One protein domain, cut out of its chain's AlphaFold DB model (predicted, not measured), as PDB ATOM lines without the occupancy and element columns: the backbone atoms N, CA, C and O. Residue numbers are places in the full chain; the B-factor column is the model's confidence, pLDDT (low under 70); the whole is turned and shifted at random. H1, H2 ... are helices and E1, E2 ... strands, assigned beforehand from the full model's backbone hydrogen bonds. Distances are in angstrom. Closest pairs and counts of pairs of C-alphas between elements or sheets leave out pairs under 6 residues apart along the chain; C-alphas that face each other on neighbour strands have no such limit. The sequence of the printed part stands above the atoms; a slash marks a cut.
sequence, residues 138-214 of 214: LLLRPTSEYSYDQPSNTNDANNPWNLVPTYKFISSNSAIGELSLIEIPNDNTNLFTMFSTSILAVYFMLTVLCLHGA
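AT A GLANCE: This is residues 138 to 214 of the 214 residues of the protein "Ion_trans domain-containing protein" of Gigaspora rosea (UniProt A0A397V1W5). A two-stranded hairpin, E1 and E2, makes one end of a loose, flat shape, and the long helix H2 stands at the other end; between them lies a body made mostly of loops, with the short helix H1 in it. Residues 203 to 212 of H2, with residues 213 and 214, stick out free of the body. The printed part has 77 residues, with two named helices and two named strands in the order H1, E1, E2, H2; under half of the residues are in these elements, and the class is mixed, helices and strands. The sheet is E1 - E2, antiparallel; the radius of gyration of the C-alphas is 16.3 A, and the spans are 46 by 37 by 18 A.

IN THESE COORDINATES: Find C-alpha 166 at (139.965, 173.153, 108.181), where E1, residues 166 to 170, begins its 12.8 A. E2, residues 176 to 182, runs 15.5 A. Before E1 look for H1, residues 160 to 163, 5.2 A long. H2, residues 195 to 212, runs 26.0 A from (135.878, 197.897, 97.814) to (137.205, 178.425, 80.659).

HOW THE PARTS SIT: Look first at the hairpin of E1 and E2, antiparallel at 150 degrees. N 167 and O 181 are 2.8 A apart, and so are N 177 and O 169, both within hydrogen-bond range. H1 is only just apart from E2, closest 8.3 A. H2 is apart from H1 and from E1. In H2, 13 of 14 O i to N i+4 pairs are within range; H1 is too short for such a pair.

THE WHOLE: The C-alphas farthest apart, those of Asn 173 and Ser 196, are 48.5 A apart. The printed part has no cut. The link from E2 to H2 is long, with 12 residues. Residues 172 to 178 and 211 to 214 have pLDDT under 70.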
ATOM      1  N   LEU A 138     129.107 194.493  99.046       94.75
ATOM      2  CA  LEU A 138     128.047 194.602 100.047       94.75
ATOM      3  C   LEU A 138     127.563 193.226 100.542       94.75
ATOM      4  O   LEU A 138     127.245 193.088 101.720       94.75
ATOM      5  N   LEU A 139     127.511 192.235  99.648       94.75
ATOM      6  CA  LEU A 139     127.022 190.886  99.936       94.75
ATOM      7  C   LEU A 139     128.043 190.005 100.675       94.75
ATOM      8  O   LEU A 139     127.656 189.225 101.540       94.75
ATOM      9  N   LEU A 140     129.320 190.101 100.301       94.44
ATOM     10  CA  LEU A 140     130.398 189.196 100.719       94.44
ATOM     11  C   LEU A 140     131.373 189.835 101.710       94.44
ATOM     12  O   LEU A 140     132.330 189.184 102.132       94.44
ATOM     13  N   ARG A 141     131.162 191.097 102.103       93.44
ATOM     14  CA  ARG A 141     131.923 191.670 103.214       93.44
ATOM     15  C   ARG A 141     131.549 190.972 104.529       93.44
ATOM     16  O   ARG A 141     130.369 190.668 104.743       93.44
ATOM     17  N   PRO A 142     132.518 190.762 105.428       91.56
ATOM     18  CA  PRO A 142     132.225 190.352 106.791       91.56
ATOM     19  C   PRO A 142     131.396 191.433 107.493       91.56
ATOM     20  O   PRO A 142     131.602 192.636 107.312       91.56
ATOM     21  N   THR A 143     130.425 190.989 108.277       90.31
ATOM     22  CA  THR A 143     129.578 191.827 109.136       90.31
ATOM     23  C   THR A 143     130.077 191.861 110.575       90.31
ATOM     24  O   THR A 143     129.764 192.794 111.313       90.31
ATOM     25  N   SER A 144     130.857 190.855 110.968       89.62
ATOM     26  CA  SER A 144     131.495 190.758 112.277       89.62
ATOM     27  C   SER A 144     132.923 191.300 112.259       89.62
ATOM     28  O   SER A 144     133.622 191.216 111.250       89.62
ATOM     29  N   GLU A 145     133.363 191.851 113.392       87.50
ATOM     30  CA  GLU A 145     134.765 192.222 113.579       87.50
ATOM     31  C   GLU A 145     135.648 190.969 113.604       87.50
ATOM     32  O   GLU A 145     135.309 189.940 114.198       87.50
ATOM     33  N   TYR A 146     136.800 191.064 112.949       88.31
ATOM     34  CA  TYR A 146     137.784 189.996 112.881       88.31
ATOM     35  C   TYR A 146     139.198 190.579 112.939       88.31
ATOM     36  O   TYR A 146     139.434 191.730 112.571       88.31
ATOM     37  N   SER A 147     140.142 189.762 113.396       87.69
ATOM     38  CA  SER A 147     141.579 190.018 113.328       87.69
ATOM     39  C   SER A 147     142.255 188.787 112.739       87.69
ATOM     40  O   SER A 147     141.797 187.675 112.984       87.69
ATOM     41  N   TYR A 148     143.330 188.957 111.974       87.62
ATOM     42  CA  TYR A 148     144.094 187.825 111.438       87.62
ATOM     43  C   TYR A 148     144.959 187.130 112.497       87.62
ATOM     44  O   TYR A 148     145.328 185.973 112.319       87.62
ATOM     45  N   ASP A 149     145.255 187.800 113.612       86.88
ATOM     46  CA  ASP A 149     146.123 187.255 114.662       86.88
ATOM     47  C   ASP A 149     145.383 186.306 115.613       86.88
ATOM     48  O   ASP A 149     146.007 185.542 116.352       86.88
ATOM     49  N   GLN A 150     144.047 186.376 115.642       84.75
ATOM     50  CA  GLN A 150     143.224 185.626 116.586       84.75
ATOM     51  C   GLN A 150     142.011 184.994 115.899       84.75
ATOM     52  O   GLN A 150     141.274 185.703 115.210       84.75
ATOM     53  N   PRO A 151     141.759 183.690 116.122       82.06
ATOM     54  CA  PRO A 151     140.611 183.009 115.546       82.06
ATOM     55  C   PRO A 151     139.302 183.603 116.063       82.06
ATOM     56  O   PRO A 151     139.115 183.789 117.267       82.06
ATOM     57  N   SER A 152     138.385 183.876 115.135       78.00
ATOM     58  CA  SER A 152     137.060 184.419 115.425       78.00
ATOM     59  C   SER A 152     135.991 183.412 115.007       78.00
ATOM     60  O   SER A 152     135.747 183.209 113.821       78.00
ATOM     61  N   ASN A 153     135.351 182.768 115.989       72.50
ATOM     62  CA  ASN A 153     134.272 181.802 115.761       72.50
ATOM     63  C   ASN A 153     132.918 182.525 115.712       72.50
ATOM     64  O   ASN A 153     132.089 182.377 116.614       72.50
ATOM     65  N   THR A 154     132.711 183.366 114.698       80.81
ATOM     66  CA  THR A 154     131.433 184.066 114.502       80.81
ATOM     67  C   THR A 154     130.509 183.279 113.575       80.81
ATOM     68  O   THR A 154     130.958 182.531 112.714       80.81
ATOM     69  N   ASN A 155     129.193 183.488 113.701       86.00
ATOM     70  CA  ASN A 155     128.188 182.920 112.785       86.00
ATOM     71  C   ASN A 155     128.159 183.619 111.408       86.00
ATOM     72  O   ASN A 155     127.209 183.462 110.642       86.00
ATOM     73  N   ASP A 156     129.162 184.441 111.110       88.38
ATOM     74  CA  ASP A 156     129.261 185.218 109.883       88.38
ATOM     75  C   ASP A 156     129.956 184.397 108.796       88.38
ATOM     76  O   ASP A 156     131.169 184.185 108.840       88.38
ATOM     77  N   ALA A 157     129.194 183.945 107.799       89.31
ATOM     78  CA  ALA A 157     129.710 183.120 106.706       89.31
ATOM     79  C   ALA A 157     130.824 183.803 105.889       89.31
ATOM     80  O   ALA A 157     131.631 183.114 105.272       89.31
ATOM     81  N   ASN A 158     130.890 185.138 105.902       92.06
ATOM     82  CA  ASN A 158     131.871 185.914 105.143       92.06
ATOM     83  C   ASN A 158     133.130 186.267 105.956       92.06
ATOM     84  O   ASN A 158     134.033 186.933 105.436       92.06
ATOM     85  N   ASN A 159     133.205 185.856 107.228       91.31
ATOM     86  CA  ASN A 159     134.400 186.039 108.044       91.31
ATOM     87  C   ASN A 159     135.563 185.214 107.456       91.31
ATOM     88  O   ASN A 159     135.377 184.017 107.221       91.31
ATOM     89  N   PRO A 160     136.762 185.794 107.245       90.81
ATOM     90  CA  PRO A 160     137.917 185.059 106.726       90.81
ATOM     91  C   PRO A 160     138.229 183.753 107.471       90.81
ATOM     92  O   PRO A 160     138.597 182.770 106.835       90.81
ATOM     93  N   TRP A 161     138.006 183.701 108.788       90.56
ATOM     94  CA  TRP A 161     138.206 182.487 109.594       90.56
ATOM     95  C   TRP A 161     137.244 181.339 109.262       90.56
ATOM     96  O   TRP A 161     137.574 180.184 109.513       90.56
ATOM     97  N   ASN A 162     136.089 181.633 108.659       89.06
ATOM     98  CA  ASN A 162     135.109 180.632 108.226       89.06
ATOM     99  C   ASN A 162     135.304 180.187 106.765       89.06
ATOM    100  O   ASN A 162     134.666 179.231 106.328       89.06
ATOM    101  N   LEU A 163     136.164 180.875 106.005       88.69
ATOM    102  CA  LEU A 163     136.429 180.600 104.586       88.69
ATOM    103  C   LEU A 163     137.678 179.735 104.367       88.69
ATOM    104  O   LEU A 163     137.820 179.103 103.320       88.69
ATOM    105  N   VAL A 164     138.590 179.717 105.339       90.19
ATOM    106  CA  VAL A 164     139.831 178.939 105.283       90.19
ATOM    107  C   VAL A 164     139.579 177.434 105.435       90.19
ATOM    108  O   VAL A 164     138.674 177.012 106.161       90.19
ATOM    109  N   PRO A 165     140.389 176.581 104.781       86.94
ATOM    110  CA  PRO A 165     140.261 175.142 104.926       86.94
ATOM    111  C   PRO A 165     140.587 174.704 106.359       86.94
ATOM    112  O   PRO A 165     141.568 175.129 106.972       86.94
ATOM    113  N   THR A 166     139.758 173.801 106.883       84.50
ATOM    114  CA  THR A 166     139.965 173.153 108.181       84.50
ATOM    115  C   THR A 166     140.288 171.679 107.968       84.50
ATOM    116  O   THR A 166     139.466 170.914 107.458       84.50
ATOM    117  N   TYR A 167     141.478 171.265 108.386       83.06
ATOM    118  CA  TYR A 167     141.956 169.891 108.274       83.06
ATOM    119  C   TYR A 167     141.674 169.141 109.575       83.06
ATOM    120  O   TYR A 167     142.121 169.549 110.645       83.06
ATOM    121  N   LYS A 168     140.937 168.030 109.498       82.56
ATOM    122  CA  LYS A 168     140.698 167.137 110.641       82.56
ATOM    123  C   LYS A 168     141.658 165.959 110.585       82.56
ATOM    124  O   LYS A 168     141.835 165.359 109.524       82.56
ATOM    125  N   PHE A 169     142.249 165.600 111.721       77.12
ATOM    126  CA  PHE A 169     143.111 164.423 111.795       77.12
ATOM    127  C   PHE A 169     142.261 163.145 111.819       77.12
ATOM    128  O   PHE A 169     141.332 163.022 112.615       77.12
ATOM    129  N   ILE A 170     142.581 162.175 110.961       74.62
ATOM    130  CA  ILE A 170     141.949 160.847 110.964       74.62
ATOM    131  C   ILE A 170     142.922 159.873 111.628       74.62
ATOM    132  O   ILE A 170     144.056 159.722 111.176       74.62
ATOM    133  N   SER A 171     142.491 159.232 112.717       71.81
ATOM    134  CA  SER A 171     143.289 158.214 113.409       71.81
ATOM    135  C   SER A 171     143.260 156.874 112.658       71.81
ATOM    136  O   SER A 171     142.304 156.580 111.939       71.81
ATOM    137  N   SER A 172     144.271 156.021 112.878       68.25
ATOM    138  CA  SER A 172     144.395 154.666 112.304       68.25
ATOM    139  C   SER A 172     143.174 153.772 112.544       68.25
ATOM    140  O   SER A 172     142.949 152.821 111.803       68.25
ATOM    141  N   ASN A 173     142.367 154.092 113.556       68.62
ATOM    142  CA  ASN A 173     141.162 153.350 113.921       68.62
ATOM    143  C   ASN A 173     139.907 153.860 113.181       68.62
ATOM    144  O   ASN A 173     138.788 153.552 113.583       68.62
ATOM    145  N   SER A 174     140.079 154.683 112.138       61.84
ATOM    146  CA  SER A 174     139.019 155.320 111.342       61.84
ATOM    147  C   SER A 174     138.080 156.255 112.125       61.84
ATOM    148  O   SER A 174     137.088 156.740 111.581       61.84
ATOM    149  N   ALA A 175     138.407 156.547 113.387       65.56
ATOM    150  CA  ALA A 175     137.767 157.579 114.186       65.56
ATOM    151  C   ALA A 175     138.347 158.952 113.813       65.56
ATOM    152  O   ALA A 175     139.570 159.139 113.785       65.56
ATOM    153  N   ILE A 176     137.467 159.911 113.521       66.31
ATOM    154  CA  ILE A 176     137.838 161.312 113.298       66.31
ATOM    155  C   ILE A 176     138.324 161.865 114.642       66.31
ATOM    156  O   ILE A 176     137.572 161.857 115.615       66.31
ATOM    157  N   GLY A 177     139.584 162.292 114.714       62.12
ATOM    158  CA  GLY A 177     140.150 162.904 115.913       62.12
ATOM    159  C   GLY A 177     139.547 164.285 116.175       62.12
ATOM    160  O   GLY A 177     139.204 165.003 115.238       62.12
ATOM    161  N   GLU A 178     139.435 164.669 117.450       64.94
ATOM    162  CA  GLU A 178     138.897 165.981 117.858       64.94
ATOM    163  C   GLU A 178     139.808 167.161 117.479       64.94
ATOM    164  O   GLU A 178     139.362 168.305 117.422       64.94
ATOM    165  N   LEU A 179     141.085 166.894 117.197       71.19
ATOM    166  CA  LEU A 179     142.049 167.913 116.797       71.19
ATOM    167  C   LEU A 179     141.811 168.334 115.341       71.19
ATOM    168  O   LEU A 179     141.681 167.502 114.439       71.19
ATOM    169  N   SER A 180     141.805 169.646 115.112       75.75
ATOM    170  CA  SER A 180     141.718 170.250 113.784       75.75
ATOM    171  C   SER A 180     142.791 171.321 113.611       75.75
ATOM    172  O   SER A 180     143.175 171.985 114.573       75.75
ATOM    173  N   LEU A 181     143.310 171.442 112.392       83.44
ATOM    174  CA  LEU A 181     144.287 172.448 111.993       83.44
ATOM    175  C   LEU A 181     143.601 173.401 111.015       83.44
ATOM    176  O   LEU A 181     143.089 172.968 109.983       83.44
ATOM    177  N   ILE A 182     143.566 174.683 111.369       83.44
ATOM    178  CA  ILE A 182     142.936 175.744 110.580       83.44
ATOM    179  C   ILE A 182     144.046 176.571 109.932       83.44
ATOM    180  O   ILE A 182     145.007 176.950 110.603       83.44
ATOM    181  N   GLU A 183     143.936 176.815 108.629       88.00
ATOM    182  CA  GLU A 183     144.858 177.708 107.923       88.00
ATOM    183  C   GLU A 183     144.639 179.167 108.355       88.00
ATOM    184  O   GLU A 183     143.510 179.592 108.580       88.00
ATOM    185  N   ILE A 184     145.719 179.940 108.500       89.19
ATOM    186  CA  ILE A 184     145.626 181.334 108.951       89.19
ATOM    187  C   ILE A 184     145.134 182.199 107.779       89.19
ATOM    188  O   ILE A 184     145.802 182.230 106.740       89.19
ATOM    189  N   PRO A 185     144.001 182.912 107.919       90.25
ATOM    190  CA  PRO A 185     143.497 183.778 106.865       90.25
ATOM    191  C   PRO A 185     144.414 184.981 106.630       90.25
ATOM    192  O   PRO A 185     145.121 185.449 107.520       90.25
ATOM    193  N   ASN A 186     144.351 185.520 105.418       90.00
ATOM    194  CA  ASN A 186     145.049 186.732 104.999       90.00
ATOM    195  C   ASN A 186     144.124 187.638 104.166       90.00
ATOM    196  O   ASN A 186     142.983 187.277 103.868       90.00
ATOM    197  N   ASP A 187     144.639 188.784 103.719       87.38
ATOM    198  CA  ASP A 187     143.885 189.755 102.907       87.38
ATOM    199  C   ASP A 187     143.326 189.186 101.595       87.38
ATOM    200  O   ASP A 187     142.319 189.668 101.079       87.38
ATOM    201  N   ASN A 188     143.939 188.127 101.067       89.12
ATOM    202  CA  ASN A 188     143.496 187.479  99.837       89.12
ATOM    203  C   ASN A 188     142.425 186.406 100.079       89.12
ATOM    204  O   ASN A 188     141.818 185.937  99.118       89.12
ATOM    205  N   THR A 189     142.177 186.015 101.335       89.81
ATOM    206  CA  THR A 189     141.186 184.984 101.690       89.81
ATOM    207  C   THR A 189     139.766 185.461 101.392       89.81
ATOM    208  O   THR A 189     138.973 184.727 100.809       89.81
ATOM    209  N   ASN A 190     139.456 186.717 101.730       91.75
ATOM    210  CA  ASN A 190     138.223 187.376 101.309       91.75
ATOM    211  C   ASN A 190     138.542 188.726 100.653       91.75
ATOM    212  O   ASN A 190     138.614 189.766 101.311       91.75
ATOM    213  N   LEU A 191     138.671 188.717  99.325       93.19
ATOM    214  CA  LEU A 191     138.920 189.925  98.534       93.19
ATOM    215  C   LEU A 191     137.748 190.925  98.550       93.19
ATOM    216  O   LEU A 191     137.914 192.056  98.098       93.19
ATOM    217  N   PHE A 192     136.572 190.554  99.063       94.50
ATOM    218  CA  PHE A 192     135.412 191.444  99.169       94.50
ATOM    219  C   PHE A 192     135.379 192.246 100.475       94.50
ATOM    220  O   PHE A 192     134.441 193.010 100.689       94.50
ATOM    221  N   THR A 193     136.398 192.128 101.327       91.44
ATOM    222  CA  THR A 193     136.542 192.915 102.566       91.44
ATOM    223  C   THR A 193     136.654 194.415 102.297       91.44
ATOM    224  O   THR A 193     135.981 195.206 102.957       91.44
ATOM    225  N   MET A 194     137.425 194.818 101.282       91.75
ATOM    226  CA  MET A 194     137.518 196.202 100.817       91.75
ATOM    227  C   MET A 194     136.936 196.377  99.413       91.75
ATOM    228  O   MET A 194     136.979 195.487  98.566       91.75
ATOM    229  N   PHE A 195     136.417 197.574  99.136       92.69
ATOM    230  CA  PHE A 195     135.878 197.897  97.814       92.69
ATOM    231  C   PHE A 195     136.963 197.928  96.722       92.69
ATOM    232  O   PHE A 195     136.727 197.535  95.586       92.69
ATOM    233  N   SER A 196     138.183 198.363  97.049       92.44
ATOM    234  CA  SER A 196     139.295 198.365  96.090       92.44
ATOM    235  C   SER A 196     139.670 196.948  95.645       92.44
ATOM    236  O   SER A 196     139.884 196.705  94.456       92.44
ATOM    237  N   THR A 197     139.709 196.000  96.582       93.31
ATOM    238  CA  THR A 197     140.023 194.593  96.317       93.31
ATOM    239  C   THR A 197     138.851 193.852  95.672       93.31
ATOM    240  O   THR A 197     139.082 192.941  94.877       93.31
ATOM    241  N   SER A 198     137.602 194.279  95.902       95.38
ATOM    242  CA  SER A 198     136.435 193.671  95.250       95.38
ATOM    243  C   SER A 198     136.394 193.933  93.742       95.38
ATOM    244  O   SER A 198     135.991 193.054  92.980       95.38
ATOM    245  N   ILE A 199     136.874 195.096  93.284       95.44
ATOM    246  CA  ILE A 199     137.031 195.392  91.849       95.44
ATOM    247  C   ILE A 199     137.986 194.382  91.205       95.44
ATOM    248  O   ILE A 199     137.683 193.826  90.146       95.44
ATOM    249  N   LEU A 200     139.111 194.101  91.867       93.12
ATOM    250  CA  LEU A 200     140.085 193.114  91.407       93.12
ATOM    251  C   LEU A 200     139.491 191.695  91.398       93.12
ATOM    252  O   LEU A 200     139.683 190.958  90.433       93.12
ATOM    253  N   ALA A 201     138.720 191.329  92.426       93.19
ATOM    254  CA  ALA A 201     138.049 190.031  92.504       93.19
ATOM    255  C   ALA A 201     137.069 189.809  91.341       93.19
ATOM    256  O   ALA A 201     137.091 188.757  90.701       93.19
ATOM    257  N   VAL A 202     136.244 190.812  91.018       95.06
ATOM    258  CA  VAL A 202     135.308 190.739  89.883       95.06
ATOM    259  C   VAL A 202     136.049 190.666  88.553       95.06
ATOM    260  O   VAL A 202     135.654 189.893  87.681       95.06
ATOM    261  N   TYR A 203     137.146 191.410  88.402       91.44
ATOM    262  CA  TYR A 203     138.003 191.299  87.223       91.44
ATOM    263  C   TYR A 203     138.557 189.875  87.046       91.44
ATOM    264  O   TYR A 203     138.478 189.320  85.946       91.44
ATOM    265  N   PHE A 204     139.059 189.249  88.116       90.19
ATOM    266  CA  PHE A 204     139.525 187.861  88.057       90.19
ATOM    267  C   PHE A 204     138.395 186.886  87.732       90.19
ATOM    268  O   PHE A 204     138.573 186.034  86.863       90.19
ATOM    269  N   MET A 205     137.221 187.047  88.349       89.56
ATOM    270  CA  MET A 205     136.049 186.219  88.056       89.56
ATOM    271  C   MET A 205     135.670 186.290  86.570       89.56
ATOM    272  O   MET A 205     135.455 185.260  85.932       89.56
ATOM    273  N   LEU A 206     135.642 187.500  86.001       86.88
ATOM    274  CA  LEU A 206     135.315 187.713  84.593       86.88
ATOM    275  C   LEU A 206     136.367 187.091  83.661       86.88
ATOM    276  O   LEU A 206     136.022 186.479  82.651       86.88
ATOM    277  N   THR A 207     137.645 187.226  84.017       84.88
ATOM    278  CA  THR A 207     138.771 186.696  83.239       84.88
ATOM    279  C   THR A 207     138.756 185.168  83.220       84.88
ATOM    280  O   THR A 207     138.868 184.567  82.154       84.88
ATOM    281  N   VAL A 208     138.539 184.531  84.375       81.69
ATOM    282  CA  VAL A 208     138.435 183.067  84.494       81.69
ATOM    283  C   VAL A 208     137.238 182.532  83.707       81.69
ATOM    284  O   VAL A 208     137.390 181.555  82.973       81.69
ATOM    285  N   LEU A 209     136.079 183.194  83.793       75.88
ATOM    286  CA  LEU A 209     134.883 182.815  83.035       75.88
ATOM    287  C   LEU A 209     135.127 182.869  81.517       75.88
ATOM    288  O   LEU A 209     134.717 181.965  80.794       75.88
ATOM    289  N   CYS A 210     135.824 183.900  81.035       70.12
ATOM    290  CA  CYS A 210     136.137 184.040  79.612       70.12
ATOM    291  C   CYS A 210     137.183 183.024  79.121       70.12
ATOM    292  O   CYS A 210     137.157 182.657  77.952       70.12
ATOM    293  N   LEU A 211     138.094 182.570  79.991       66.62
ATOM    294  CA  LEU A 211     139.153 181.609  79.650       66.62
ATOM    295  C   LEU A 211     138.700 180.144  79.697       66.62
ATOM    296  O   LEU A 211     139.226 179.342  78.939       66.62
ATOM    297  N   HIS A 212     137.757 179.789  80.574       64.25
ATOM    298  CA  HIS A 212     137.205 178.425  80.659       64.25
ATOM    299  C   HIS A 212     135.936 178.219  79.816       64.25
ATOM    300  O   HIS A 212     135.432 177.102  79.730       64.25
ATOM    301  N   GLY A 213     135.393 179.289  79.228       54.53
ATOM    302  CA  GLY A 213     134.204 179.251  78.374       54.53
ATOM    303  C   GLY A 213     134.475 179.048  76.877       54.53
ATOM    304  O   GLY A 213     133.520 179.112  76.103       54.53
ATOM    305  N   ALA A 214     135.732 178.840  76.468       46.16
ATOM    306  CA  ALA A 214     136.158 178.544  75.094       46.16
ATOM    307  C   ALA A 214     136.820 177.162  75.031       46.16
ATOM    308  O   ALA A 214     136.597 176.462  74.019       46.16
TER     309      ALA A 214